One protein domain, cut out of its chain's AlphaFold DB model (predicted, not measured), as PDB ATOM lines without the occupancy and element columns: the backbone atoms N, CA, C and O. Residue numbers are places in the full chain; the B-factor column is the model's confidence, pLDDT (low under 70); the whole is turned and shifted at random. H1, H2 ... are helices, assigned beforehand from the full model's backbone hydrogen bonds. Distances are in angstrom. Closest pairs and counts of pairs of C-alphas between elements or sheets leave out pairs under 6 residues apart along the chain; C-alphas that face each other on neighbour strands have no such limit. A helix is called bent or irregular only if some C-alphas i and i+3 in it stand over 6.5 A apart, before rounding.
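This is residues 4 to 209 of the 245 residues of an uncharacterized protein of Candidatus Bathyarchaeota archaeon (UniProt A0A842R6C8). Long helices make a layered bundle: the hairpin of H8, the longest helix, and H9 covers one side of the pair H1 and H2, H6 packs on the other side of that pair, and H5 packs on H6 from outside. Toward one end of this bundle are the short helices H3, H4, H7 and H10 together with long loops, the longest being residues 109 to 139. The printed part has 206 residues with ten named helices, H1 to H10 in order along the chain, and no named strand; the class is all helix. It is compact, with a radius of gyration of the C-alphas of 17.7 A, and spans 53 by 38 by 34 A.

Find C-alpha 151 at (315.103, 221.164, 149.330); from there H8, residues 151 to 174, runs 33.8 A to C-alpha 174 at (328.573, 227.470, 179.734). Next comes H9, residues 178 to 196, 27.2 A long. Go back to C-alpha 4 at (322.326, 214.410, 159.781), where H1, residues 4 to 21, begins its 25.4 A. H2, residues 28 to 39, is 17.3 A long, and H3, residues 43 to 51, is 12.4 A. H4 is residues 63 to 66, 5.2 A. H5, residues 72 to 88, measures 24.5 A; it has a kink of 25 degrees near residue 79 and is irregular, with C-alphas 74 and 77 7.4 A apart. H6, residues 92 to 108, measures 23.7 A. H7 is residues 140 to 147, 10.5 A, and H10 is residues 201 to 204, 5.5 A.

Start in the bundle, a group of helices packed together: H1, H2, H6, H8 and H9. H8 and H9 form a helical hairpin and touch at a shallow tilt of 15 degrees, opposite ways, closest at the C-alphas of Ile 164 and Ile 185, 5.6 A apart. H1 and H2 are the hub, touching four other helices each. They touch each other at a steep tilt of 48 degrees, opposite ways; look at the C-alphas of Ala 7 and Leu 35, their closest, 4.3 A apart. H8 touches H1 with residues 156 to 163 alone, closest at the C-alphas of Ala 5 and Glu 156, 4.9 A. H9 touches H2 with residues 178 to 184 alone, closest at the C-alphas of Gly 28 and Trp 180, 4.9 A. H6 touches H1, closest at the C-alphas of Ser 10 and Gly 101, 4.6 A, and it touches H2, closest at those of Gly 38 and Gly 101, 4.3 A. H6 is apart from H8 and H9. H5 and H6 form a helical hairpin at a shallow tilt of 27 degrees, opposite ways, with the C-alphas of Ala 85 and Phe 92 closest, 4.6 A. H7 touches H10, closest at the C-alphas of Tyr 142 and Tyr 203, 4.7 A. H3 and H4 are close but not clearly touching, with the C-alphas of Asp 44 and His 63 closest, 7.3 A. Every O i to N i+4 pair is within hydrogen-bond range in H1, H3, H6, H7 and H9; in H2 it is 7 of 8, in H5 10 of 13, in H8 19 of 20, and H4 and H10 are too short for such a pair.

The two C-alphas farthest apart are those of Thr 88 and Pro 208, at 55.5 A. The printed part has no cut. The links H3 to H4, 11 residues, and H6 to H7, 31 residues, are long; in the latter, residues 117 to 118 pair with residues 127 to 128, antiparallel. The mean pLDDT of the printed part is 92.6, and residues 54 to 60 are under 70.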
ATOM      1  N   THR A   4     322.055 212.971 159.694       95.12
ATOM      2  CA  THR A   4     322.326 214.410 159.781       95.12
ATOM      3  C   THR A   4     321.086 215.196 160.200       95.12
ATOM      4  O   THR A   4     321.161 215.973 161.155       95.12
ATOM      5  N   ALA A   5     319.940 214.987 159.541       94.94
ATOM      6  CA  ALA A   5     318.696 215.661 159.904       94.94
ATOM      7  C   ALA A   5     318.223 215.251 161.302       94.94
ATOM      8  O   ALA A   5     317.920 216.118 162.121       94.94
ATOM      9  N   HIS A   6     318.201 213.949 161.595       96.62
ATOM     10  CA  HIS A   6     317.652 213.455 162.857       96.62
ATOM     11  C   HIS A   6     318.438 213.964 164.070       96.62
ATOM     12  O   HIS A   6     317.838 214.432 165.037       96.62
ATOM     13  N   ALA A   7     319.773 213.959 163.999       98.00
ATOM     14  CA  ALA A   7     320.605 214.530 165.052       98.00
ATOM     15  C   ALA A   7     320.416 216.053 165.150       98.00
ATOM     16  O   ALA A   7     320.086 216.572 166.218       98.00
ATOM     17  N   SER A   8     320.606 216.777 164.040       97.94
ATOM     18  CA  SER A   8     320.629 218.248 164.051       97.94
ATOM     19  C   SER A   8     319.292 218.857 164.469       97.94
ATOM     20  O   SER A   8     319.264 219.700 165.365       97.94
ATOM     21  N   TYR A   9     318.171 218.414 163.898       97.88
ATOM     22  CA  TYR A   9     316.871 218.972 164.258       97.88
ATOM     23  C   TYR A   9     316.458 218.622 165.682       97.88
ATOM     24  O   TYR A   9     315.897 219.487 166.359       97.88
ATOM     25  N   SER A  10     316.784 217.418 166.163       98.19
ATOM     26  CA  SER A  10     316.579 217.051 167.565       98.19
ATOM     27  C   SER A  10     317.276 218.045 168.498       98.19
ATOM     28  O   SER A  10     316.636 218.643 169.365       98.19
ATOM     29  N   PHE A  11     318.564 218.313 168.260       98.69
ATOM     30  CA  PHE A  11     319.332 219.269 169.056       98.69
ATOM     31  C   PHE A  11     318.822 220.706 168.942       98.69
ATOM     32  O   PHE A  11     318.657 221.374 169.963       98.69
ATOM     33  N   LEU A  12     318.569 221.202 167.728       98.56
ATOM     34  CA  LEU A  12     318.134 222.585 167.520       98.56
ATOM     35  C   LEU A  12     316.795 222.859 168.198       98.56
ATOM     36  O   LEU A  12     316.640 223.862 168.893       98.56
ATOM     37  N   THR A  13     315.829 221.961 168.009       98.31
ATOM     38  CA  THR A  13     314.489 222.133 168.574       98.31
ATOM     39  C   THR A  13     314.488 221.921 170.085       98.31
ATOM     40  O   THR A  13     313.855 222.705 170.789       98.31
ATOM     41  N   TYR A  14     315.263 220.964 170.610       98.56
ATOM     42  CA  TYR A  14     315.471 220.834 172.054       98.56
ATOM     43  C   TYR A  14     316.118 222.090 172.651       98.56
ATOM     44  O   TYR A  14     315.626 222.617 173.643       98.56
ATOM     45  N   SER A  15     317.168 222.620 172.018       98.50
ATOM     46  CA  SER A  15     317.853 223.835 172.479       98.50
ATOM     47  C   SER A  15     316.919 225.038 172.499       98.50
ATOM     48  O   SER A  15     316.920 225.804 173.463       98.50
ATOM     49  N   LEU A  16     316.086 225.185 171.465       98.44
ATOM     50  CA  LEU A  16     315.048 226.210 171.424       98.44
ATOM     51  C   LEU A  16     314.064 226.043 172.587       98.44
ATOM     52  O   LEU A  16     313.768 227.017 173.275       98.44
ATOM     53  N   ILE A  17     313.608 224.813 172.848       98.19
ATOM     54  CA  ILE A  17     312.701 224.529 173.963       98.19
ATOM     55  C   ILE A  17     313.356 224.875 175.306       98.19
ATOM     56  O   ILE A  17     312.738 225.541 176.135       98.19
ATOM     57  N   SER A  18     314.609 224.477 175.523       98.00
ATOM     58  CA  SER A  18     315.344 224.782 176.753       98.00
ATOM     59  C   SER A  18     315.489 226.284 176.981       98.00
ATOM     60  O   SER A  18     315.205 226.766 178.076       98.00
ATOM     61  N   MET A  19     315.856 227.043 175.948       97.88
ATOM     62  CA  MET A  19     316.031 228.489 176.079       97.88
ATOM     63  C   MET A  19     314.697 229.219 176.273       97.88
ATOM     64  O   MET A  19     314.617 230.118 177.105       97.88
ATOM     65  N   MET A  20     313.646 228.832 175.542       97.75
ATOM     66  CA  MET A  20     312.354 229.528 175.581       97.75
ATOM     67  C   MET A  20     311.483 229.140 176.778       97.75
ATOM     68  O   MET A  20     310.825 230.004 177.349       97.75
ATOM     69  N   PHE A  21     311.455 227.858 177.150       96.44
ATOM     70  CA  PHE A  21     310.534 227.345 178.171       96.44
ATOM     71  C   PHE A  21     311.222 227.014 179.491       96.44
ATOM     72  O   PHE A  21     310.595 227.137 180.539       96.44
ATOM     73  N   LEU A  22     312.494 226.604 179.464       96.00
ATOM     74  CA  LEU A  22     313.248 226.317 180.691       96.00
ATOM     75  C   LEU A  22     314.122 227.495 181.128       96.00
ATOM     76  O   LEU A  22     314.705 227.433 182.206       96.00
ATOM     77  N   GLY A  23     314.254 228.534 180.296       96.94
ATOM     78  CA  GLY A  23     315.105 229.694 180.567       96.94
ATOM     79  C   GLY A  23     316.586 229.340 180.730       96.94
ATOM     80  O   GLY A  23     317.311 230.053 181.420       96.94
ATOM     81  N   THR A  24     317.040 228.223 180.152       96.44
ATOM     82  CA  THR A  24     318.403 227.707 180.344       96.44
ATOM     83  C   THR A  24     319.067 227.333 179.026       96.44
ATOM     84  O   THR A  24     318.423 226.871 178.083       96.44
ATOM     85  N   ILE A  25     320.388 227.506 178.974       97.38
ATOM     86  CA  ILE A  25     321.224 226.944 177.912       97.38
ATOM     87  C   ILE A  25     321.496 225.474 178.265       97.38
ATOM     88  O   ILE A  25     321.980 225.208 179.371       97.38
ATOM     89  N   PRO A  26     321.216 224.513 177.365       96.81
ATOM     90  CA  PRO A  26     321.550 223.114 177.592       96.81
ATOM     91  C   PRO A  26     323.032 222.924 177.921       96.81
ATOM     92  O   PRO A  26     323.906 223.414 177.206       96.81
ATOM     93  N   THR A  27     323.322 222.147 178.967       97.06
ATOM     94  CA  THR A  27     324.696 221.736 179.291       97.06
ATOM     95  C   THR A  27     325.298 220.898 178.163       97.06
ATOM     96  O   THR A  27     324.571 220.373 177.309       97.06
ATOM     97  N   GLY A  28     326.623 220.708 178.167       97.31
ATOM     98  CA  GLY A  28     327.288 219.879 177.158       97.31
ATOM     99  C   GLY A  28     326.686 218.480 177.061       97.31
ATOM    100  O   GLY A  28     326.391 218.011 175.962       97.31
ATOM    101  N   PHE A  29     326.431 217.841 178.208       97.69
ATOM    102  CA  PHE A  29     325.824 216.511 178.250       97.69
ATOM    103  C   PHE A  29     324.428 216.493 177.619       97.69
ATOM    104  O   PHE A  29     324.178 215.657 176.761       97.69
ATOM    105  N   LEU A  30     323.536 217.425 177.983       97.94
ATOM    106  CA  LEU A  30     322.177 217.473 177.426       97.94
ATOM    107  C   LEU A  30     322.171 217.830 175.935       97.94
ATOM    108  O   LEU A  30     321.374 217.282 175.177       97.94
ATOM    109  N   SER A  31     323.096 218.686 175.501       98.12
ATOM    110  CA  SER A  31     323.290 219.014 174.086       98.12
ATOM    111  C   SER A  31     323.671 217.769 173.286       98.12
ATOM    112  O   SER A  31     322.976 217.410 172.337       98.12
ATOM    113  N   PHE A  32     324.717 217.054 173.713       98.00
ATOM    114  CA  PHE A  32     325.122 215.792 173.092       98.00
ATOM    115  C   PHE A  32     324.008 214.744 173.140       98.00
ATOM    116  O   PHE A  32     323.721 214.080 172.145       98.00
ATOM    117  N   PHE A  33     323.355 214.615 174.290       98.06
ATOM    118  CA  PHE A  33     322.320 213.616 174.489       98.06
ATOM    119  C   PHE A  33     321.096 213.871 173.606       98.06
ATOM    120  O   PHE A  33     320.531 212.917 173.087       98.06
ATOM    121  N   SER A  34     320.729 215.130 173.348       98.25
ATOM    122  CA  SER A  34     319.661 215.455 172.394       98.25
ATOM    123  C   SER A  34     320.022 215.070 170.951       98.25
ATOM    124  O   SER A  34     319.183 214.500 170.254       98.25
ATOM    125  N   LEU A  35     321.274 215.274 170.512       98.31
ATOM    126  CA  LEU A  35     321.745 214.777 169.207       98.31
ATOM    127  C   LEU A  35     321.584 213.256 169.123       98.31
ATOM    128  O   LEU A  35     321.039 212.735 168.152       98.31
ATOM    129  N   LEU A  36     322.040 212.551 170.163       97.75
ATOM    130  CA  LEU A  36     321.976 211.096 170.239       97.75
ATOM    131  C   LEU A  36     320.531 210.589 170.277       97.75
ATOM    132  O   LEU A  36     320.224 209.621 169.593       97.75
ATOM    133  N   ALA A  37     319.645 211.246 171.026       98.12
ATOM    134  CA  ALA A  37     318.240 210.866 171.146       98.12
ATOM    135  C   ALA A  37     317.524 210.851 169.791       98.12
ATOM    136  O   ALA A  37     316.777 209.917 169.508       98.12
ATOM    137  N   GLY A  38     317.820 211.827 168.926       97.56
ATOM    138  CA  GLY A  38     317.322 211.850 167.549       97.56
ATOM    139  C   GLY A  38     317.821 210.685 166.692       97.56
ATOM    140  O   GLY A  38     317.209 210.359 165.691       97.56
ATOM    141  N   MET A  39     318.902 210.013 167.078       96.62
ATOM    142  CA  MET A  39     319.482 208.886 166.339       96.62
ATOM    143  C   MET A  39     319.071 207.517 166.894       96.62
ATOM    144  O   MET A  39     319.408 206.495 166.302       96.62
ATOM    145  N   ILE A  40     318.392 207.470 168.045       96.25
ATOM    146  CA  ILE A  40     318.044 206.211 168.719       96.25
ATOM    147  C   ILE A  40     317.143 205.306 167.868       96.25
ATOM    148  O   ILE A  40     317.432 204.107 167.823       96.25
ATOM    149  N   PRO A  41     316.081 205.806 167.203       95.69
ATOM    150  CA  PRO A  41     315.208 204.943 166.405       95.69
ATOM    151  C   PRO A  41     315.966 204.135 165.338       95.69
ATOM    152  O   PRO A  41     315.762 202.929 165.201       95.69
ATOM    153  N   ASP A  42     316.947 204.772 164.700       93.25
ATOM    154  CA  ASP A  42     317.812 204.221 163.652       93.25
ATOM    155  C   ASP A  42     318.827 203.157 164.121       93.25
ATOM    156  O   ASP A  42     319.541 202.554 163.309       93.25
ATOM    157  N   LEU A  43     318.935 202.886 165.428       92.19
ATOM    158  CA  LEU A  43     319.804 201.811 165.928       92.19
ATOM    159  C   LEU A  43     319.365 200.427 165.420       92.19
ATOM    160  O   LEU A  43     320.170 199.488 165.392       92.19
ATOM    161  N   ASP A  44     318.120 200.298 164.963       89.56
ATOM    162  CA  ASP A  44     317.632 199.101 164.292       89.56
ATOM    163  C   ASP A  44     318.369 198.770 162.988       89.56
ATOM    164  O   ASP A  44     318.594 197.591 162.700       89.56
ATOM    165  N   ALA A  45     318.818 199.775 162.239       85.12
ATOM    166  CA  ALA A  45     319.594 199.606 161.020       85.12
ATOM    167  C   ALA A  45     320.968 199.004 161.331       85.12
ATOM    168  O   ALA A  45     321.456 198.133 160.602       85.12
ATOM    169  N   ILE A  46     321.572 199.404 162.456       85.56
ATOM    170  CA  ILE A  46     322.816 198.805 162.956       85.56
ATOM    171  C   ILE A  46     322.562 197.350 163.347       85.56
ATOM    172  O   ILE A  46     323.286 196.460 162.894       85.56
ATOM    173  N   TYR A  47     321.512 197.091 164.131       87.31
ATOM    174  CA  TYR A  47     321.132 195.735 164.523       87.31
ATOM    175  C   TYR A  47     320.881 194.834 163.302       87.31
ATOM    176  O   TYR A  47     321.414 193.723 163.229       87.31
ATOM    177  N   TRP A  48     320.138 195.317 162.303       84.88
ATOM    178  CA  TRP A  48     319.883 194.594 161.058       84.88
ATOM    179  C   TRP A  48     321.177 194.303 160.299       84.88
ATOM    180  O   TRP A  48     321.385 193.170 159.860       84.88
ATOM    181  N   LYS A  49     322.078 195.287 160.183       83.75
ATOM    182  CA  LYS A  49     323.366 195.122 159.498       83.75
ATOM    183  C   LYS A  49     324.246 194.074 160.181       83.75
ATOM    184  O   LYS A  49     324.861 193.258 159.493       83.75
ATOM    185  N   LEU A  50     324.286 194.074 161.515       86.00
ATOM    186  CA  LEU A  50     325.018 193.081 162.305       86.00
ATOM    187  C   LEU A  50     324.418 191.679 162.135       86.00
ATOM    188  O   LEU A  50     325.149 190.724 161.878       86.00
ATOM    189  N   ARG A  51     323.085 191.560 162.202       84.81
ATOM    190  CA  ARG A  51     322.375 190.281 162.047       84.81
ATOM    191  C   ARG A  51     322.547 189.676 160.651       84.81
ATOM    192  O   ARG A  51     322.698 188.465 160.529       84.81
ATOM    193  N   ASN A  52     322.564 190.507 159.610       80.12
ATOM    194  CA  ASN A  52     322.656 190.075 158.211       80.12
ATOM    195  C   ASN A  52     324.091 190.113 157.645       80.12
ATOM    196  O   ASN A  52     324.277 190.176 156.431       80.12
ATOM    197  N   LYS A  53     325.114 190.078 158.517       75.56
ATOM    198  CA  LYS A  53     326.547 190.009 158.154       75.56
ATOM    199  C   LYS A  53     326.992 191.061 157.122       75.56
ATOM    200  O   LYS A  53     327.797 190.772 156.242       75.56
ATOM    201  N   GLY A  54     326.480 192.288 157.225       55.31
ATOM    202  CA  GLY A  54     326.930 193.399 156.382       55.31
ATOM    203  C   GLY A  54     326.554 193.296 154.900       55.31
ATOM    204  O   GLY A  54     327.199 193.956 154.085       55.31
ATOM    205  N   GLY A  55     325.530 192.507 154.544       48.72
ATOM    206  CA  GLY A  55     324.963 192.515 153.193       48.72
ATOM    207  C   GLY A  55     324.680 193.945 152.712       48.72
ATOM    208  O   GLY A  55     324.296 194.805 153.509       48.72
ATOM    209  N   LYS A  56     324.933 194.210 151.417       49.34
ATOM    210  CA  LYS A  56     324.702 195.512 150.757       49.34
ATOM    211  C   LYS A  56     323.351 196.086 151.187       49.34
ATOM    212  O   LYS A  56     322.421 195.310 151.386       49.34
ATOM    213  N   SER A  57     323.257 197.417 151.305       56.09
ATOM    214  CA  SER A  57     322.011 198.141 151.604       56.09
ATOM    215  C   SER A  57     320.853 197.499 150.846       56.09
ATOM    216  O   SER A  57     320.769 197.640 149.624       56.09
ATOM    217  N   SER A  58     320.035 196.714 151.544       62.78
ATOM    218  CA  SER A  58     318.993 195.970 150.864       62.78
ATOM    219  C   SER A  58     317.871 196.937 150.549       62.78
ATOM    220  O   SER A  58     317.406 197.650 151.438       62.78
ATOM    221  N   ASN A  59     317.393 196.918 149.310       65.06
ATOM    222  CA  ASN A  59     316.147 197.591 148.955       65.06
ATOM    223  C   ASN A  59     314.942 196.986 149.709       65.06
ATOM    224  O   ASN A  59     313.866 197.563 149.683       65.06
ATOM    225  N   SER A  60     315.122 195.850 150.399       66.31
ATOM    226  CA  SER A  60     314.112 195.208 151.248       66.31
ATOM    227  C   SER A  60     314.228 195.529 152.744       66.31
ATOM    228  O   SER A  60     313.496 194.945 153.546       66.31
ATOM    229  N   PHE A  61     315.146 196.407 153.170       75.75
ATOM    230  CA  PHE A  61     315.203 196.809 154.579       75.75
ATOM    231  C   PHE A  61     314.066 197.782 154.902       75.75
ATOM    232  O   PHE A  61     314.126 198.956 154.546       75.75
ATOM    233  N   GLN A  62     313.045 197.274 155.592       78.38
ATOM    234  CA  GLN A  62     311.795 197.985 155.844       78.38
ATOM    235  C   GLN A  62     311.582 198.293 157.322       78.38
ATOM    236  O   GLN A  62     310.755 197.680 158.008       78.38
ATOM    237  N   HIS A  63     312.369 199.232 157.843       86.88
ATOM    238  CA  HIS A  63     312.371 199.461 159.282       86.88
ATOM    239  C   HIS A  63     311.147 200.186 159.841       86.88
ATOM    240  O   HIS A  63     310.667 199.817 160.910       86.88
ATOM    241  N   HIS A  64     310.532 201.084 159.068       87.88
ATOM    242  CA  HIS A  64     309.300 201.769 159.477       87.88
ATOM    243  C   HIS A  64     308.100 200.820 159.595       87.88
ATOM    244  O   HIS A  64     307.126 201.118 160.290       87.88
ATOM    245  N   LEU A  65     308.158 199.662 158.927       84.31
ATOM    246  CA  LEU A  65     307.149 198.623 159.069       84.31
ATOM    247  C   LEU A  65     307.461 197.674 160.228       84.31
ATOM    248  O   LEU A  65     306.576 197.395 161.040       84.31
ATOM    249  N   TYR A  66     308.688 197.151 160.283       84.56
ATOM    250  CA  TYR A  66     309.004 195.981 161.107       84.56
ATOM    251  C   TYR A  66     309.583 196.278 162.479       84.56
ATOM    252  O   TYR A  66     309.577 195.390 163.332       84.56
ATOM    253  N   TYR A  67     310.101 197.482 162.701       90.38
ATOM    254  CA  TYR A  67     310.897 197.748 163.882       90.38
ATOM    255  C   TYR A  67     310.132 198.629 164.862       90.38
ATOM    256  O   TYR A  67     309.773 199.758 164.528       90.38
ATOM    257  N   PRO A  68     309.911 198.148 166.103       93.06
ATOM    258  CA  PRO A  68     309.240 198.928 167.135       93.06
ATOM    259  C   PRO A  68     309.927 200.259 167.447       93.06
ATOM    260  O   PRO A  68     309.273 201.178 167.927       93.06
ATOM    261  N   THR A  69     311.222 200.394 167.160       94.88
ATOM    262  CA  THR A  69     311.966 201.656 167.273       94.88
ATOM    263  C   THR A  69     311.407 202.768 166.384       94.88
ATOM    264  O   THR A  69     311.610 203.929 166.709       94.88
ATOM    265  N   HIS A  70     310.641 202.435 165.343       94.50
ATOM    266  CA  HIS A  70     309.910 203.376 164.490       94.50
ATOM    267  C   HIS A  70     308.393 203.249 164.675       94.50
ATOM    268  O   HIS A  70     307.623 203.513 163.756       94.50
ATOM    269  N   TRP A  71     307.915 202.820 165.846       93.88
ATOM    270  CA  TRP A  71     306.493 202.874 166.192       93.88
ATOM    271  C   TRP A  71     306.303 203.902 167.309       93.88
ATOM    272  O   TRP A  71     306.874 203.721 168.386       93.88
ATOM    273  N   PRO A  72     305.481 204.958 167.136       94.19
ATOM    274  CA  PRO A  72     305.372 206.004 168.155       94.19
ATOM    275  C   PRO A  72     304.877 205.468 169.495       94.19
ATOM    276  O   PRO A  72     305.236 206.001 170.541       94.19
ATOM    277  N   VAL A  73     304.074 204.398 169.477       95.44
ATOM    278  CA  VAL A  73     303.566 203.773 170.700       95.44
ATOM    279  C   VAL A  73     304.685 203.193 171.574       95.44
ATOM    280  O   VAL A  73     304.577 203.214 172.799       95.44
ATOM    281  N   THR A  74     305.786 202.727 170.973       96.12
ATOM    282  CA  THR A  74     306.930 202.144 171.696       96.12
ATOM    283  C   THR A  74     307.513 203.123 172.710       96.12
ATOM    284  O   THR A  74     308.023 202.712 173.749       96.12
ATOM    285  N   PHE A  75     307.376 204.424 172.447       96.62
ATOM    286  CA  PHE A  75     307.906 205.488 173.290       96.62
ATOM    287  C   PHE A  75     306.859 206.133 174.212       96.62
ATOM    288  O   PHE A  75     307.187 207.077 174.930       96.62
ATOM    289  N   LEU A  76     305.629 205.604 174.296       96.00
ATOM    290  CA  LEU A  76     304.646 206.072 175.288       96.00
ATOM    291  C   LEU A  76     305.149 205.985 176.739       96.00
ATOM    292  O   LEU A  76     304.945 206.955 177.473       96.00
ATOM    293  N   PRO A  77     305.837 204.909 177.186       97.44
ATOM    294  CA  PRO A  77     306.396 204.873 178.538       97.44
ATOM    295  C   PRO A  77     307.350 206.039 178.805       97.44
ATOM    296  O   PRO A  77     307.377 206.586 179.904       97.44
ATOM    297  N   LEU A  78     308.094 206.469 177.788       97.38
ATOM    298  CA  LEU A  78     309.029 207.576 177.894       97.38
ATOM    299  C   LEU A  78     308.314 208.940 177.998       97.38
ATOM    300  O   LEU A  78     308.750 209.797 178.771       97.38
ATOM    301  N   ILE A  79     307.177 209.123 177.315       98.00
ATOM    302  CA  ILE A  79     306.301 210.288 177.542       98.00
ATOM    303  C   ILE A  79     305.821 210.312 178.995       98.00
ATOM    304  O   ILE A  79     305.916 211.349 179.651       98.00
ATOM    305  N   ILE A  80     305.352 209.175 179.519       98.12
ATOM    306  CA  ILE A  80     304.890 209.068 180.911       98.12
ATOM    307  C   ILE A  80     306.022 209.441 181.875       98.12
ATOM    308  O   ILE A  80     305.817 210.260 182.771       98.12
ATOM    309  N   LEU A  81     307.233 208.918 181.655       98.19
ATOM    310  CA  LEU A  81     308.410 209.273 182.452       98.19
ATOM    311  C   LEU A  81     308.749 210.763 182.359       98.19
ATOM    312  O   LEU A  81     309.098 211.362 183.369       98.19
ATOM    313  N   THR A  82     308.595 211.383 181.189       98.44
ATOM    314  CA  THR A  82     308.824 212.826 181.013       98.44
ATOM    315  C   THR A  82     307.807 213.663 181.779       98.44
ATOM    316  O   THR A  82     308.182 214.658 182.395       98.44
ATOM    317  N   ILE A  83     306.539 213.249 181.799       98.38
ATOM    318  CA  ILE A  83     305.488 213.910 182.583       98.38
ATOM    319  C   ILE A  83     305.773 213.764 184.082       98.38
ATOM    320  O   ILE A  83     305.710 214.749 184.814       98.38
ATOM    321  N   ILE A  84     306.142 212.568 184.549       98.44
ATOM    322  CA  ILE A  84     306.523 212.349 185.953       98.44
ATOM    323  C   ILE A  84     307.739 213.208 186.316       98.44
ATOM    324  O   ILE A  84     307.733 213.885 187.345       98.44
ATOM    325  N   ALA A  85     308.763 213.226 185.464       98.31
ATOM    326  CA  ALA A  85     309.966 214.031 185.637       98.31
ATOM    327  C   ALA A  85     309.642 215.531 185.716       98.31
ATOM    328  O   ALA A  85     310.173 216.227 186.578       98.31
ATOM    329  N   TYR A  86     308.726 216.015 184.871       97.69
ATOM    330  CA  TYR A  86     308.223 217.388 184.913       97.69
ATOM    331  C   TYR A  86     307.534 217.708 186.245       97.69
ATOM    332  O   TYR A  86     307.884 218.687 186.898       97.69
ATOM    333  N   LEU A  87     306.593 216.863 186.679       98.06
ATOM    334  CA  LEU A  87     305.805 217.086 187.897       98.06
ATOM    335  C   LEU A  87     306.636 216.992 189.183       98.06
ATOM    336  O   LEU A  87     306.324 217.652 190.168       98.06
ATOM    337  N   THR A  88     307.679 216.164 189.184       97.81
ATOM    338  CA  THR A  88     308.543 215.934 190.354       97.81
ATOM    339  C   THR A  88     309.809 216.791 190.350       97.81
ATOM    340  O   THR A  88     310.522 216.828 191.350       97.81
ATOM    341  N   GLY A  89     310.133 217.440 189.227       95.44
ATOM    342  CA  GLY A  89     311.419 218.106 188.996       95.44
ATOM    343  C   GLY A  89     312.603 217.143 188.812       95.44
ATOM    344  O   GLY A  89     313.732 217.587 188.596       95.44
ATOM    345  N   PHE A  90     312.382 215.827 188.877       96.62
ATOM    346  CA  PHE A  90     313.445 214.831 188.797       96.62
ATOM    347  C   PHE A  90     313.904 214.616 187.353       96.62
ATOM    348  O   PHE A  90     313.190 214.025 186.552       96.62
ATOM    349  N   LEU A  91     315.123 215.061 187.020       96.25
ATOM    350  CA  LEU A  91     315.763 214.843 185.709       96.25
ATOM    351  C   LEU A  91     314.903 215.266 184.499       96.25
ATOM    352  O   LEU A  91     315.071 214.739 183.399       96.25
ATOM    353  N   PHE A  92     314.008 216.243 184.664       97.75
ATOM    354  CA  PHE A  92     313.117 216.681 183.588       97.75
ATOM    355  C   PHE A  92     313.842 217.050 182.282       97.75
ATOM    356  O   PHE A  92     313.459 216.510 181.243       97.75
ATOM    357  N   PRO A  93     314.927 217.855 182.285       97.69
ATOM    358  CA  PRO A  93     315.624 218.197 181.045       97.69
ATOM    359  C   PRO A  93     316.176 216.981 180.290       97.69
ATOM    360  O   PRO A  93     316.251 217.019 179.064       97.69
ATOM    361  N   PHE A  94     316.541 215.911 181.005       98.06
ATOM    362  CA  PHE A  94     317.057 214.672 180.423       98.06
ATOM    363  C   PHE A  94     315.953 213.873 179.727       98.06
ATOM    364  O   PHE A  94     316.089 213.527 178.554       98.06
ATOM    365  N   PHE A  95     314.840 213.619 180.421       98.38
ATOM    366  CA  PHE A  95     313.706 212.903 179.830       98.38
ATOM    367  C   PHE A  95     313.060 213.701 178.695       98.38
ATOM    368  O   PHE A  95     312.679 213.120 177.680       98.38
ATOM    369  N   LEU A  96     313.026 215.033 178.813       98.50
ATOM    370  CA  LEU A  96     312.583 215.910 177.737       98.50
ATOM    371  C   LEU A  96     313.480 215.789 176.500       98.50
ATOM    372  O   LEU A  96     312.948 215.633 175.406       98.50
ATOM    373  N   ALA A  97     314.810 215.815 176.656       98.31
ATOM    374  CA  ALA A  97     315.741 215.637 175.537       98.31
ATOM    375  C   ALA A  97     315.518 214.298 174.822       98.31
ATOM    376  O   ALA A  97     315.499 214.249 173.593       98.31
ATOM    377  N   LEU A  98     315.309 213.228 175.595       98.12
ATOM    378  CA  LEU A  98     315.097 211.887 175.062       98.12
ATOM    379  C   LEU A  98     313.776 211.781 174.295       98.12
ATOM    380  O   LEU A  98     313.765 211.377 173.133       98.12
ATOM    381  N   THR A  99     312.670 212.177 174.930       98.38
ATOM    382  CA  THR A  99     311.335 212.147 174.319       98.38
ATOM    383  C   THR A  99     311.297 213.019 173.086       98.38
ATOM    384  O   THR A  99     310.920 212.561 172.011       98.38
ATOM    385  N   TRP A 100     311.711 214.275 173.228       98.25
ATOM    386  CA  TRP A 100     311.634 215.224 172.137       98.25
ATOM    387  C   TRP A 100     312.510 214.793 170.967       98.25
ATOM    388  O   TRP A 100     312.043 214.826 169.834       98.25
ATOM    389  N   GLY A 101     313.730 214.317 171.226       98.06
ATOM    390  CA  GLY A 101     314.616 213.870 170.160       98.06
ATOM    391  C   GLY A 101     314.065 212.688 169.372       98.06
ATOM    392  O   GLY A 101     314.047 212.730 168.143       98.06
ATOM    393  N   ILE A 102     313.518 211.684 170.062       98.00
ATOM    394  CA  ILE A 102     312.882 210.533 169.411       98.00
ATOM    395  C   ILE A 102     311.661 210.967 168.592       98.00
ATOM    396  O   ILE A 102     311.533 210.594 167.432       98.00
ATOM    397  N   TYR A 103     310.762 211.784 169.144       97.75
ATOM    398  CA  TYR A 103     309.589 212.220 168.377       97.75
ATOM    399  C   TYR A 103     309.959 213.164 167.230       97.75
ATOM    400  O   TYR A 103     309.325 213.112 166.180       97.75
ATOM    401  N   CYS A 104     311.007 213.975 167.388       97.25
ATOM    402  CA  CYS A 104     311.571 214.783 166.315       97.25
ATOM    403  C   CYS A 104     312.022 213.884 165.156       97.25
ATOM    404  O   CYS A 104     311.614 214.118 164.022       97.25
ATOM    405  N   HIS A 105     312.757 212.806 165.446       96.81
ATOM    406  CA  HIS A 105     313.134 211.800 164.455       96.81
ATOM    407  C   HIS A 105     311.914 211.274 163.677       96.81
ATOM    408  O   HIS A 105     311.862 211.430 162.457       96.81
ATOM    409  N   LEU A 106     310.888 210.769 164.376       96.12
ATOM    410  CA  LEU A 106     309.683 210.201 163.744       96.12
ATOM    411  C   LEU A 106     308.904 211.239 162.908       96.12
ATOM    412  O   LEU A 106     308.290 210.916 161.884       96.12
ATOM    413  N   ILE A 107     308.916 212.509 163.325       95.56
ATOM    414  CA  ILE A 107     308.338 213.617 162.550       95.56
ATOM    415  C   ILE A 107     309.114 213.820 161.248       95.56
ATOM    416  O   ILE A 107     308.495 213.961 160.194       95.56
ATOM    417  N   PHE A 108     310.445 213.805 161.286       94.25
ATOM    418  CA  PHE A 108     311.258 213.969 160.079       94.25
ATOM    419  C   PHE A 108     311.184 212.764 159.139       94.25
ATOM    420  O   PHE A 108     311.179 212.961 157.926       94.25
ATOM    421  N   ASP A 109     310.969 211.555 159.656       93.75
ATOM    422  CA  ASP A 109     310.630 210.384 158.832       93.75
ATOM    423  C   ASP A 109     309.269 210.481 158.152       93.75
ATOM    424  O   ASP A 109     308.983 209.770 157.186       93.75
ATOM    425  N   SER A 110     308.425 211.402 158.611       94.12
ATOM    426  CA  SER A 110     307.185 211.735 157.925       94.12
ATOM    427  C   SER A 110     307.405 212.689 156.748       94.12
ATOM    428  O   SER A 110     306.419 213.077 156.129       94.12
ATOM    429  N   ILE A 111     308.639 213.106 156.429       93.75
ATOM    430  CA  ILE A 111     308.950 214.096 155.385       93.75
ATOM    431  C   ILE A 111     309.924 213.510 154.360       93.75
ATOM    432  O   ILE A 111     311.077 213.222 154.663       93.75
ATOM    433  N   SER A 112     309.497 213.430 153.096       88.81
ATOM    434  CA  SER A 112     310.337 213.007 151.962       88.81
ATOM    435  C   SER A 112     311.035 211.655 152.173       88.81
ATOM    436  O   SER A 112     312.113 211.400 151.633       88.81
ATOM    437  N   CYS A 113     310.411 210.764 152.940       88.56
ATOM    438  CA  CYS A 113     310.879 209.397 153.108       88.56
ATOM    439  C   CYS A 113     310.400 208.522 151.928       88.56
ATOM    440  O   CYS A 113     309.617 208.977 151.086       88.56
ATOM    441  N   GLY A 114     310.899 207.290 151.830       87.88
ATOM    442  CA  GLY A 114     310.425 206.285 150.874       87.88
ATOM    443  C   GLY A 114     308.974 205.895 151.144       87.88
ATOM    444  O   GLY A 114     308.125 206.015 150.263       87.88
ATOM    445  N   ASP A 115     308.676 205.559 152.400       85.06
ATOM    446  CA  ASP A 115     307.348 205.071 152.810       85.06
ATOM    447  C   ASP A 115     306.588 206.042 153.703       85.06
ATOM    448  O   ASP A 115     305.361 206.001 153.803       85.06
ATOM    449  N   GLY A 116     307.327 206.947 154.339       89.44
ATOM    450  CA  GLY A 116     306.824 207.749 155.439       89.44
ATOM    451  C   GLY A 116     306.760 206.959 156.737       89.44
ATOM    452  O   GLY A 116     307.302 205.862 156.859       89.44
ATOM    453  N   MET A 117     306.059 207.529 157.704       92.44
ATOM    454  CA  MET A 117     306.029 207.053 159.078       92.44
ATOM    455  C   MET A 117     304.650 206.487 159.435       92.44
ATOM    456  O   MET A 117     303.633 207.160 159.228       92.44
ATOM    457  N   ASN A 118     304.584 205.272 159.993       91.06
ATOM    458  CA  ASN A 118     303.316 204.694 160.450       91.06
ATOM    459  C   ASN A 118     302.978 205.148 161.872       91.06
ATOM    460  O   ASN A 118     303.312 204.492 162.861       91.06
ATOM    461  N   TRP A 119     302.237 206.248 161.973       92.00
ATOM    462  CA  TRP A 119     301.871 206.818 163.269       92.00
ATOM    463  C   TRP A 119     300.880 205.974 164.077       92.00
ATOM    464  O   TRP A 119     300.734 206.183 165.279       92.00
ATOM    465  N   GLY A 120     300.195 205.027 163.433       89.31
ATOM    466  CA  GLY A 120     299.243 204.137 164.092       89.31
ATOM    467  C   GLY A 120     299.831 202.795 164.524       89.31
ATOM    468  O   GLY A 120     299.106 201.995 165.111       89.31
ATOM    469  N   ALA A 121     301.094 202.504 164.208       89.19
ATOM    470  CA  ALA A 121     301.680 201.195 164.470       89.19
ATOM    471  C   ALA A 121     301.615 200.798 165.966       89.19
ATOM    472  O   ALA A 121     301.774 201.662 166.830       89.19
ATOM    473  N   PRO A 122     301.412 199.500 166.283       89.75
ATOM    474  CA  PRO A 122     301.216 198.386 165.345       89.75
ATOM    475  C   PRO A 122     299.774 198.216 164.835       89.75
ATOM    476  O   PRO A 122     299.553 197.425 163.918       89.75
ATOM    477  N   TRP A 123     298.792 198.917 165.407       88.06
ATOM    478  CA  TRP A 123     297.366 198.652 165.152       88.06
ATOM    479  C   TRP A 123     296.801 199.385 163.930       88.06
ATOM    480  O   TRP A 123     295.846 198.932 163.303       88.06
ATOM    481  N   GLY A 124     297.381 200.530 163.597       79.50
ATOM    482  CA  GLY A 124     296.971 201.404 162.512       79.50
ATOM    483  C   GLY A 124     297.774 201.195 161.231       79.50
ATOM    484  O   GLY A 124     298.909 200.714 161.222       79.50
ATOM    485  N   LYS A 125     297.142 201.592 160.125       72.56
ATOM    486  CA  LYS A 125     297.610 201.388 158.746       72.56
ATOM    487  C   LYS A 125     297.927 202.708 158.035       72.56
ATOM    488  O   LYS A 125     297.834 202.813 156.818       72.56
ATOM    489  N   ARG A 126     298.188 203.779 158.788       81.00
ATOM    490  CA  ARG A 126     298.304 205.123 158.215       81.00
ATOM    491  C   ARG A 126     299.756 205.564 158.198       81.00
ATOM    492  O   ARG A 126     300.257 206.106 159.179       81.00
ATOM    493  N   PHE A 127     300.381 205.374 157.044       86.75
ATOM    494  CA  PHE A 127     301.659 205.991 156.729       86.75
ATOM    495  C   PHE A 127     301.454 207.461 156.374       86.75
ATOM    496  O   PHE A 127     300.605 207.811 155.546       86.75
ATOM    497  N   VAL A 128     302.216 208.327 157.028       89.56
ATOM    498  CA  VAL A 128     302.269 209.759 156.738       89.56
ATOM    499  C   VAL A 128     303.587 210.032 156.031       89.56
ATOM    500  O   VAL A 128     304.646 209.840 156.618       89.56
ATOM    501  N   ASN A 129     303.514 210.470 154.774       91.00
ATOM    502  CA  ASN A 129     304.679 210.845 153.980       91.00
ATOM    503  C   ASN A 129     304.419 212.183 153.277       91.00
ATOM    504  O   ASN A 129     303.722 212.265 152.265       91.00
ATOM    505  N   LEU A 130     304.922 213.257 153.867       92.44
ATOM    506  CA  LEU A 130     304.768 214.627 153.412       92.44
ATOM    507  C   LEU A 130     305.849 214.946 152.379       92.44
ATOM    508  O   LEU A 130     307.008 214.573 152.537       92.44
ATOM    509  N   PHE A 131     305.484 215.681 151.328       92.12
ATOM    510  CA  PHE A 131     306.418 216.155 150.297       92.12
ATOM    511  C   PHE A 131     307.228 215.053 149.581       92.12
ATOM    512  O   PHE A 131     308.318 215.306 149.075       92.12
ATOM    513  N   SER A 132     306.686 213.840 149.481       90.00
ATOM    514  CA  SER A 132     307.418 212.660 149.009       90.00
ATOM    515  C   SER A 132     307.453 212.457 147.496       90.00
ATOM    516  O   SER A 132     307.987 211.460 147.028       90.00
ATOM    517  N   SER A 133     306.940 213.392 146.691       87.19
ATOM    518  CA  SER A 133     306.756 213.200 145.241       87.19
ATOM    519  C   SER A 133     307.993 212.666 144.500       87.19
ATOM    520  O   SER A 133     307.849 211.892 143.554       87.19
ATOM    521  N   LYS A 134     309.202 213.033 144.953       88.44
ATOM    522  CA  LYS A 134     310.487 212.604 144.375       88.44
ATOM    523  C   LYS A 134     311.107 211.358 145.016       88.44
ATOM    524  O   LYS A 134     312.027 210.800 144.435       88.44
ATOM    525  N   THR A 135     310.680 210.970 146.211       92.31
ATOM    526  CA  THR A 135     311.358 209.965 147.057       92.31
ATOM    527  C   THR A 135     310.503 208.745 147.338       92.31
ATOM    528  O   THR A 135     311.019 207.704 147.725       92.31
ATOM    529  N   ASP A 136     309.203 208.890 147.144       90.12
ATOM    530  CA  ASP A 136     308.196 207.917 147.492       90.12
ATOM    531  C   ASP A 136     308.376 206.587 146.755       90.12
ATOM    532  O   ASP A 136     308.527 206.596 145.535       90.12
ATOM    533  N   GLY A 137     308.333 205.462 147.466       87.31
ATOM    534  CA  GLY A 137     308.509 204.126 146.886       87.31
ATOM    535  C   GLY A 137     309.940 203.744 146.517       87.31
ATOM    536  O   GLY A 137     310.131 202.744 145.826       87.31
ATOM    537  N   TYR A 138     310.925 204.545 146.926       89.81
ATOM    538  CA  TYR A 138     312.337 204.201 146.819       89.81
ATOM    539  C   TYR A 138     312.921 203.953 148.206       89.81
ATOM    540  O   TYR A 138     312.557 204.626 149.171       89.81
ATOM    541  N   HIS A 139     313.925 203.075 148.265       88.38
ATOM    542  CA  HIS A 139     314.624 202.705 149.497       88.38
ATOM    543  C   HIS A 139     316.138 202.707 149.298       88.38
ATOM    544  O   HIS A 139     316.648 202.784 148.175       88.38
ATOM    545  N   GLY A 140     316.878 202.661 150.407       87.75
ATOM    546  CA  GLY A 140     318.336 202.565 150.393       87.75
ATOM    547  C   GLY A 140     319.015 203.677 149.581       87.75
ATOM    548  O   GLY A 140     318.739 204.868 149.757       87.75
ATOM    549  N   LEU A 141     319.931 203.285 148.693       90.44
ATOM    550  CA  LEU A 141     320.704 204.223 147.872       90.44
ATOM    551  C   LEU A 141     319.864 204.889 146.773       90.44
ATOM    552  O   LEU A 141     320.108 206.056 146.471       90.44
ATOM    553  N   TYR A 142     318.837 204.212 146.248       91.94
ATOM    554  CA  TYR A 142     317.904 204.796 145.271       91.94
ATOM    555  C   TYR A 142     317.099 205.949 145.877       91.94
ATOM    556  O   TYR A 142     316.946 207.003 145.251       91.94
ATOM    557  N   TRP A 143     316.642 205.777 147.123       92.44
ATOM    558  CA  TRP A 143     316.023 206.856 147.892       92.44
ATOM    559  C   TRP A 143     317.012 207.989 148.141       92.44
ATOM    560  O   TRP A 143     316.709 209.141 147.846       92.44
ATOM    561  N   SER A 144     318.213 207.669 148.634       92.19
ATOM    562  CA  SER A 144     319.199 208.689 149.002       92.19
ATOM    563  C   SER A 144     319.611 209.550 147.802       92.19
ATOM    564  O   SER A 144     319.674 210.774 147.922       92.19
ATOM    565  N   ALA A 145     319.792 208.952 146.621       93.75
ATOM    566  CA  ALA A 145     320.121 209.676 145.392       93.75
ATOM    567  C   ALA A 145     319.052 210.723 145.021       93.75
ATOM    568  O   ALA A 145     319.371 211.851 144.639       93.75
ATOM    569  N   ARG A 146     317.770 210.371 145.180       94.31
ATOM    570  CA  ARG A 146     316.628 211.257 144.908       94.31
ATOM    571  C   ARG A 146     316.416 212.282 146.020       94.31
ATOM    572  O   ARG A 146     316.202 213.461 145.729       94.31
ATOM    573  N   TYR A 147     316.538 211.866 147.279       94.25
ATOM    574  CA  TYR A 147     316.410 212.729 148.453       94.25
ATOM    575  C   TYR A 147     317.414 213.887 148.414       94.25
ATOM    576  O   TYR A 147     317.035 215.037 148.637       94.25
ATOM    577  N   ARG A 148     318.657 213.622 147.995       93.75
ATOM    578  CA  ARG A 148     319.714 214.637 147.834       93.75
ATOM    579  C   ARG A 148     319.384 215.761 146.849       93.75
ATOM    580  O   ARG A 148     319.994 216.826 146.894       93.75
ATOM    581  N   ARG A 149     318.405 215.552 145.965       93.25
ATOM    582  CA  ARG A 149     317.916 216.555 145.004       93.25
ATOM    583  C   ARG A 149     316.742 217.383 145.543       93.25
ATOM    584  O   ARG A 149     316.201 218.227 144.821       93.25
ATOM    585  N   THR A 150     316.296 217.126 146.770       93.94
ATOM    586  CA  THR A 150     315.199 217.859 147.415       93.94
ATOM    587  C   THR A 150     315.707 219.111 148.133       93.94
ATOM    588  O   THR A 150     316.901 219.280 148.378       93.94
ATOM    589  N   ILE A 151     314.785 220.014 148.478       94.62
ATOM    590  CA  ILE A 151     315.103 221.164 149.330       94.62
ATOM    591  C   ILE A 151     315.442 220.729 150.761       94.62
ATOM    592  O   ILE A 151     316.294 221.346 151.391       94.62
ATOM    593  N   PHE A 152     314.845 219.637 151.249       94.50
ATOM    594  CA  PHE A 152     315.058 219.138 152.608       94.50
ATOM    595  C   PHE A 152     316.503 218.702 152.841       94.50
ATOM    596  O   PHE A 152     317.080 219.089 153.850       94.50
ATOM    597  N   PHE A 153     317.140 218.072 151.849       94.81
ATOM    598  CA  PHE A 153     318.573 217.769 151.918       94.81
ATOM    599  C   PHE A 153     319.453 219.024 152.039       94.81
ATOM    600  O   PHE A 153     320.509 219.013 152.662       94.81
ATOM    601  N   LYS A 154     319.051 220.156 151.452       94.81
ATOM    602  CA  LYS A 154     319.791 221.415 151.642       94.81
ATOM    603  C   LYS A 154     319.556 221.978 153.044       94.81
ATOM    604  O   LYS A 154     320.495 222.456 153.677       94.81
ATOM    605  N   LEU A 155     318.315 221.908 153.521       95.75
ATOM    606  CA  LEU A 155     317.917 222.417 154.832       95.75
ATOM    607  C   LEU A 155     318.550 221.630 155.983       95.75
ATOM    608  O   LEU A 155     318.981 222.257 156.944       95.75
ATOM    609  N   GLU A 156     318.672 220.305 155.889       95.19
ATOM    610  CA  GLU A 156     319.311 219.506 156.944       95.19
ATOM    611  C   GLU A 156     320.808 219.804 157.062       95.19
ATOM    612  O   GLU A 156     321.339 219.873 158.163       95.19
ATOM    613  N   ASN A 157     321.494 220.035 155.938       95.38
ATOM    614  CA  ASN A 157     322.911 220.377 155.950       95.38
ATOM    615  C   ASN A 157     323.108 221.776 156.546       95.38
ATOM    616  O   ASN A 157     324.007 221.981 157.359       95.38
ATOM    617  N   ALA A 158     322.221 222.722 156.220       97.31
ATOM    618  CA  ALA A 158     322.199 224.025 156.878       97.31
ATOM    619  C   ALA A 158     321.905 223.904 158.386       97.31
ATOM    620  O   ALA A 158     322.578 224.546 159.192       97.31
ATOM    621  N   ALA A 159     320.955 223.051 158.781       97.88
ATOM    622  CA  ALA A 159     320.628 222.782 160.180       97.88
ATOM    623  C   ALA A 159     321.807 222.149 160.934       97.88
ATOM    624  O   ALA A 159     322.088 222.524 162.072       97.88
ATOM    625  N   ALA A 160     322.549 221.240 160.306       97.81
ATOM    626  CA  ALA A 160     323.728 220.622 160.898       97.81
ATOM    627  C   ALA A 160     324.877 221.626 161.081       97.81
ATOM    628  O   ALA A 160     325.478 221.674 162.154       97.81
ATOM    629  N   LEU A 161     325.129 222.491 160.091       98.06
ATOM    630  CA  LEU A 161     326.100 223.584 160.227       98.06
ATOM    631  C   LEU A 161     325.697 224.563 161.337       98.06
ATOM    632  O   LEU A 161     326.525 224.916 162.178       98.06
ATOM    633  N   LEU A 162     324.420 224.951 161.391       98.62
ATOM    634  CA  LEU A 162     323.890 225.793 162.462       98.62
ATOM    635  C   LEU A 162     324.037 225.118 163.833       98.62
ATOM    636  O   LEU A 162     324.416 225.773 164.800       98.62
ATOM    637  N   SER A 163     323.798 223.807 163.908       98.69
ATOM    638  CA  SER A 163     323.974 223.028 165.137       98.69
ATOM    639  C   SER A 163     325.416 223.085 165.630       98.69
ATOM    640  O   SER A 163     325.638 223.313 166.814       98.69
ATOM    641  N   ILE A 164     326.401 222.953 164.734       98.69
ATOM    642  CA  ILE A 164     327.824 223.083 165.079       98.69
ATOM    643  C   ILE A 164     328.122 224.481 165.636       98.69
ATOM    644  O   ILE A 164     328.753 224.591 166.686       98.69
ATOM    645  N   VAL A 165     327.636 225.543 164.984       98.69
ATOM    646  CA  VAL A 165     327.833 226.927 165.455       98.69
ATOM    647  C   VAL A 165     327.237 227.128 166.852       98.69
ATOM    648  O   VAL A 165     327.900 227.685 167.727       98.69
ATOM    649  N   ILE A 166     326.016 226.642 167.089       98.62
ATOM    650  CA  ILE A 166     325.348 226.763 168.392       98.62
ATOM    651  C   ILE A 166     326.066 225.934 169.463       98.62
ATOM    652  O   ILE A 166     326.248 226.424 170.573       98.62
ATOM    653  N   LEU A 167     326.535 224.723 169.148       98.50
ATOM    654  CA  LEU A 167     327.322 223.910 170.084       98.50
ATOM    655  C   LEU A 167     328.614 224.620 170.499       98.50
ATOM    656  O   LEU A 167     328.948 224.619 171.681       98.50
ATOM    657  N   VAL A 168     329.315 225.264 169.558       98.38
ATOM    658  CA  VAL A 168     330.503 226.079 169.868       98.38
ATOM    659  C   VAL A 168     330.125 227.259 170.763       98.38
ATOM    660  O   VAL A 168     330.778 227.485 171.780       98.38
ATOM    661  N   ALA A 169     329.051 227.983 170.442       98.38
ATOM    662  CA  ALA A 169     328.586 229.098 171.264       98.38
ATOM    663  C   ALA A 169     328.227 228.649 172.692       98.38
ATOM    664  O   ALA A 169     328.668 229.260 173.665       98.38
ATOM    665  N   PHE A 170     327.493 227.545 172.841       98.00
ATOM    666  CA  PHE A 170     327.140 226.979 174.144       98.00
ATOM    667  C   PHE A 170     328.372 226.512 174.923       98.00
ATOM    668  O   PHE A 170     328.444 226.740 176.132       98.00
ATOM    669  N   ALA A 171     329.361 225.918 174.252       97.50
ATOM    670  CA  ALA A 171     330.621 225.515 174.871       97.50
ATOM    671  C   ALA A 171     331.390 226.709 175.455       97.50
ATOM    672  O   ALA A 171     331.901 226.627 176.574       97.50
ATOM    673  N   LEU A 172     331.427 227.831 174.728       97.19
ATOM    674  CA  LEU A 172     332.088 229.063 175.167       97.19
ATOM    675  C   LEU A 172     331.350 229.750 176.325       97.19
ATOM    676  O   LEU A 172     331.996 230.283 177.227       97.19
ATOM    677  N   VAL A 173     330.013 229.728 176.313       96.75
ATOM    678  CA  VAL A 173     329.182 230.400 177.327       96.75
ATOM    679  C   VAL A 173     329.089 229.596 178.622       96.75
ATOM    680  O   VAL A 173     329.228 230.158 179.703       96.75
ATOM    681  N   THR A 174     328.838 228.288 178.537       94.19
ATOM    682  CA  THR A 174     328.573 227.470 179.734       94.19
ATOM    683  C   THR A 174     329.844 226.991 180.425       94.19
ATOM    684  O   THR A 174     329.816 226.749 181.628       94.19
ATOM    685  N   GLN A 175     330.933 226.792 179.666       90.06
ATOM    686  CA  GLN A 175     332.213 226.228 180.121       90.06
ATOM    687  C   GLN A 175     332.102 224.890 180.888       90.06
ATOM    688  O   GLN A 175     333.074 224.419 181.476       90.06
ATOM    689  N   SER A 176     330.938 224.234 180.852       86.81
ATOM    690  CA  SER A 176     330.634 223.016 181.601       86.81
ATOM    691  C   SER A 176     330.318 221.872 180.649       86.81
ATOM    692  O   SER A 176     329.503 221.993 179.734       86.81
ATOM    693  N   GLY A 177     330.979 220.732 180.856       93.50
ATOM    694  CA  GLY A 177     330.823 219.574 179.981       93.50
ATOM    695  C   GLY A 177     331.432 219.775 178.589       93.50
ATOM    696  O   GLY A 177     330.912 219.217 177.628       93.50
ATOM    697  N   MET A 178     332.533 220.532 178.480       96.50
ATOM    698  CA  MET A 178     333.256 220.814 177.225       96.50
ATOM    699  C   MET A 178     333.466 219.566 176.352       96.50
ATOM    700  O   MET A 178     333.219 219.593 175.149       96.50
ATOM    701  N   MET A 179     333.852 218.446 176.972       97.88
ATOM    702  CA  MET A 179     334.047 217.167 176.283       97.88
ATOM    703  C   MET A 179     332.802 216.723 175.500       97.88
ATOM    704  O   MET A 179     332.923 216.253 174.374       97.88
ATOM    705  N   TRP A 180     331.604 216.912 176.053       98.25
ATOM    706  CA  TRP A 180     330.359 216.522 175.394       98.25
ATOM    707  C   TRP A 180     330.038 217.399 174.182       98.25
ATOM    708  O   TRP A 180     329.584 216.875 173.168       98.25
ATOM    709  N   TYR A 181     330.338 218.703 174.235       98.00
ATOM    710  CA  TYR A 181     330.228 219.568 173.056       98.00
ATOM    711  C   TYR A 181     331.191 219.124 171.950       98.00
ATOM    712  O   TYR A 181     330.776 219.006 170.800       98.00
ATOM    713  N   ILE A 182     332.446 218.803 172.295       98.12
ATOM    714  CA  ILE A 182     333.447 218.304 171.335       98.12
ATOM    715  C   ILE A 182     332.973 216.999 170.683       98.12
ATOM    716  O   ILE A 182     333.036 216.869 169.458       98.12
ATOM    717  N   ILE A 183     332.461 216.051 171.475       98.31
ATOM    718  CA  ILE A 183     331.916 214.785 170.962       98.31
ATOM    719  C   ILE A 183     330.725 215.057 170.033       98.31
ATOM    720  O   ILE A 183     330.680 214.503 168.936       98.31
ATOM    721  N   GLY A 184     329.792 215.929 170.427       97.94
ATOM    722  CA  GLY A 184     328.629 216.290 169.611       97.94
ATOM    723  C   GLY A 184     329.007 216.935 168.274       97.94
ATOM    724  O   GLY A 184     328.511 216.516 167.229       97.94
ATOM    725  N   ILE A 185     329.938 217.895 168.290       98.62
ATOM    726  CA  ILE A 185     330.466 218.550 167.082       98.62
ATOM    727  C   ILE A 185     331.142 217.522 166.172       98.62
ATOM    728  O   ILE A 185     330.853 217.467 164.979       98.62
ATOM    729  N   THR A 186     332.006 216.675 166.734       98.31
ATOM    730  CA  THR A 186     332.712 215.634 165.974       98.31
ATOM    731  C   THR A 186     331.724 214.649 165.347       98.31
ATOM    732  O   THR A 186     331.841 214.329 164.165       98.31
ATOM    733  N   GLY A 187     330.713 214.216 166.105       97.25
ATOM    734  CA  GLY A 187     329.651 213.340 165.615       97.25
ATOM    735  C   GLY A 187     328.878 213.952 164.446       97.25
ATOM    736  O   GLY A 187     328.695 213.291 163.425       97.25
ATOM    737  N   LEU A 188     328.496 215.231 164.540       97.69
ATOM    738  CA  LEU A 188     327.839 215.944 163.440       97.69
ATOM    739  C   LEU A 188     328.735 216.068 162.206       97.69
ATOM    740  O   LEU A 188     328.254 215.851 161.097       97.69
ATOM    741  N   ILE A 189     330.028 216.361 162.369       97.81
ATOM    742  CA  ILE A 189     330.978 216.412 161.246       97.81
ATOM    743  C   ILE A 189     331.036 215.057 160.531       97.81
ATOM    744  O   ILE A 189     330.956 215.008 159.305       97.81
ATOM    745  N   VAL A 190     331.112 213.951 161.278       96.56
ATOM    746  CA  VAL A 190     331.090 212.598 160.701       96.56
ATOM    747  C   VAL A 190     329.777 212.336 159.954       96.56
ATOM    748  O   VAL A 190     329.805 211.831 158.829       96.56
ATOM    749  N   LEU A 191     328.628 212.713 160.523       95.19
ATOM    750  CA  LEU A 191     327.323 212.571 159.865       95.19
ATOM    751  C   LEU A 191     327.238 213.392 158.568       95.19
ATOM    752  O   LEU A 191     326.818 212.866 157.540       95.19
ATOM    753  N   ILE A 192     327.721 214.636 158.572       95.38
ATOM    754  CA  ILE A 192     327.773 215.487 157.375       95.38
ATOM    755  C   ILE A 192     328.667 214.851 156.302       95.38
ATOM    756  O   ILE A 192     328.236 214.690 155.163       95.38
ATOM    757  N   ILE A 193     329.892 214.442 156.649       95.06
ATOM    758  CA  ILE A 193     330.834 213.832 155.694       95.06
ATOM    759  C   ILE A 193     330.234 212.560 155.084       95.06
ATOM    760  O   ILE A 193     330.225 212.389 153.863       95.06
ATOM    761  N   THR A 194     329.684 211.677 155.919       91.38
ATOM    762  CA  THR A 194     329.052 210.439 155.442       91.38
ATOM    763  C   THR A 194     327.834 210.733 154.562       91.38
ATOM    764  O   THR A 194     327.706 210.141 153.488       91.38
ATOM    765  N   GLY A 195     327.001 211.708 154.934       89.94
ATOM    766  CA  GLY A 195     325.840 212.157 154.159       89.94
ATOM    767  C   GLY A 195     326.183 212.830 152.825       89.94
ATOM    768  O   GLY A 195     325.398 212.739 151.882       89.94
ATOM    769  N   LEU A 196     327.361 213.450 152.707       92.25
ATOM    770  CA  LEU A 196     327.843 214.088 151.476       92.25
ATOM    771  C   LEU A 196     328.636 213.148 150.559       92.25
ATOM    772  O   LEU A 196     328.864 213.494 149.400       92.25
ATOM    773  N   THR A 197     329.012 211.955 151.030       91.94
ATOM    774  CA  THR A 197     329.727 210.949 150.220       91.94
ATOM    775  C   THR A 197     328.989 210.713 148.899       91.94
ATOM    776  O   THR A 197     327.795 210.411 148.962       91.94
ATOM    777  N   PRO A 198     329.630 210.858 147.723       91.12
ATOM    778  CA  PRO A 198     328.961 210.740 146.429       91.12
ATOM    779  C   PRO A 198     328.183 209.431 146.272       91.12
ATOM    780  O   PRO A 198     328.616 208.379 146.737       91.12
ATOM    781  N   ILE A 199     327.035 209.507 145.600       91.19
ATOM    782  CA  ILE A 199     326.251 208.334 145.210       91.19
ATOM    783  C   ILE A 199     326.452 208.120 143.716       91.19
ATOM    784  O   ILE A 199     326.395 209.078 142.953       91.19
ATOM    785  N   GLU A 200     326.689 206.872 143.317       93.19
ATOM    786  CA  GLU A 200     326.834 206.499 141.908       93.19
ATOM    787  C   GLU A 200     325.575 206.845 141.097       93.19
ATOM    788  O   GLU A 200     324.450 206.615 141.551       93.19
ATOM    789  N   ASP A 201     325.761 207.313 139.863       93.00
ATOM    790  CA  ASP A 201     324.659 207.792 139.020       93.00
ATOM    791  C   ASP A 201     323.615 206.714 138.701       93.00
ATOM    792  O   ASP A 201     322.439 207.035 138.550       93.00
ATOM    793  N   LYS A 202     323.990 205.427 138.718       93.56
ATOM    794  CA  LYS A 202     323.052 204.302 138.535       93.56
ATOM    795  C   LYS A 202     321.880 204.312 139.526       93.56
ATOM    796  O   LYS A 202     320.824 203.759 139.248       93.56
ATOM    797  N   TYR A 203     322.043 204.927 140.701       92.94
ATOM    798  CA  TYR A 203     320.975 205.023 141.702       92.94
ATOM    799  C   TYR A 203     319.950 206.120 141.390       92.94
ATOM    800  O   TYR A 203     318.930 206.225 142.074       92.94
ATOM    801  N   LEU A 204     320.202 206.940 140.368       91.50
ATOM    802  CA  LEU A 204     319.250 207.910 139.830       91.50
ATOM    803  C   LEU A 204     318.284 207.282 138.828       91.50
ATOM    804  O   LEU A 204     317.210 207.836 138.605       91.50
ATOM    805  N   GLU A 205     318.650 206.133 138.268       92.06
ATOM    806  CA  GLU A 205     317.781 205.316 137.430       92.06
ATOM    807  C   GLU A 205     316.743 204.578 138.292       92.06
ATOM    808  O   GLU A 205     316.738 204.673 139.530       92.06
ATOM    809  N   GLU A 206     315.800 203.897 137.645       88.56
ATOM    810  CA  GLU A 206     314.864 203.016 138.346       88.56
ATOM    811  C   GLU A 206     315.609 201.795 138.911       88.56
ATOM    812  O   GLU A 206     316.521 201.271 138.265       88.56
ATOM    813  N   PRO A 207     315.273 201.331 140.129       87.75
ATOM    814  CA  PRO A 207     315.832 200.085 140.639       87.75
ATOM    815  C   PRO A 207     315.416 198.905 139.743       87.75
ATOM    816  O   PRO A 207     314.362 198.983 139.117       87.75
ATOM    817  N   PRO A 208     316.180 197.793 139.710       84.50
ATOM    818  CA  PRO A 208     315.863 196.643 138.859       84.50
ATOM    819  C   PRO A 208     314.450 196.098 139.076       84.50
ATOM    820  O   PRO A 208     313.741 195.859 138.116       84.50
ATOM    821  N   GLY A 209     314.013 196.006 140.337       78.69
ATOM    822  CA  GLY A 209     312.643 195.616 140.676       78.69
ATOM    823  C   GLY A 209     311.614 196.740 140.521       78.69
ATOM    824  O   GLY A 209     310.486 196.586 140.958       78.69
TER     825      GLY A 209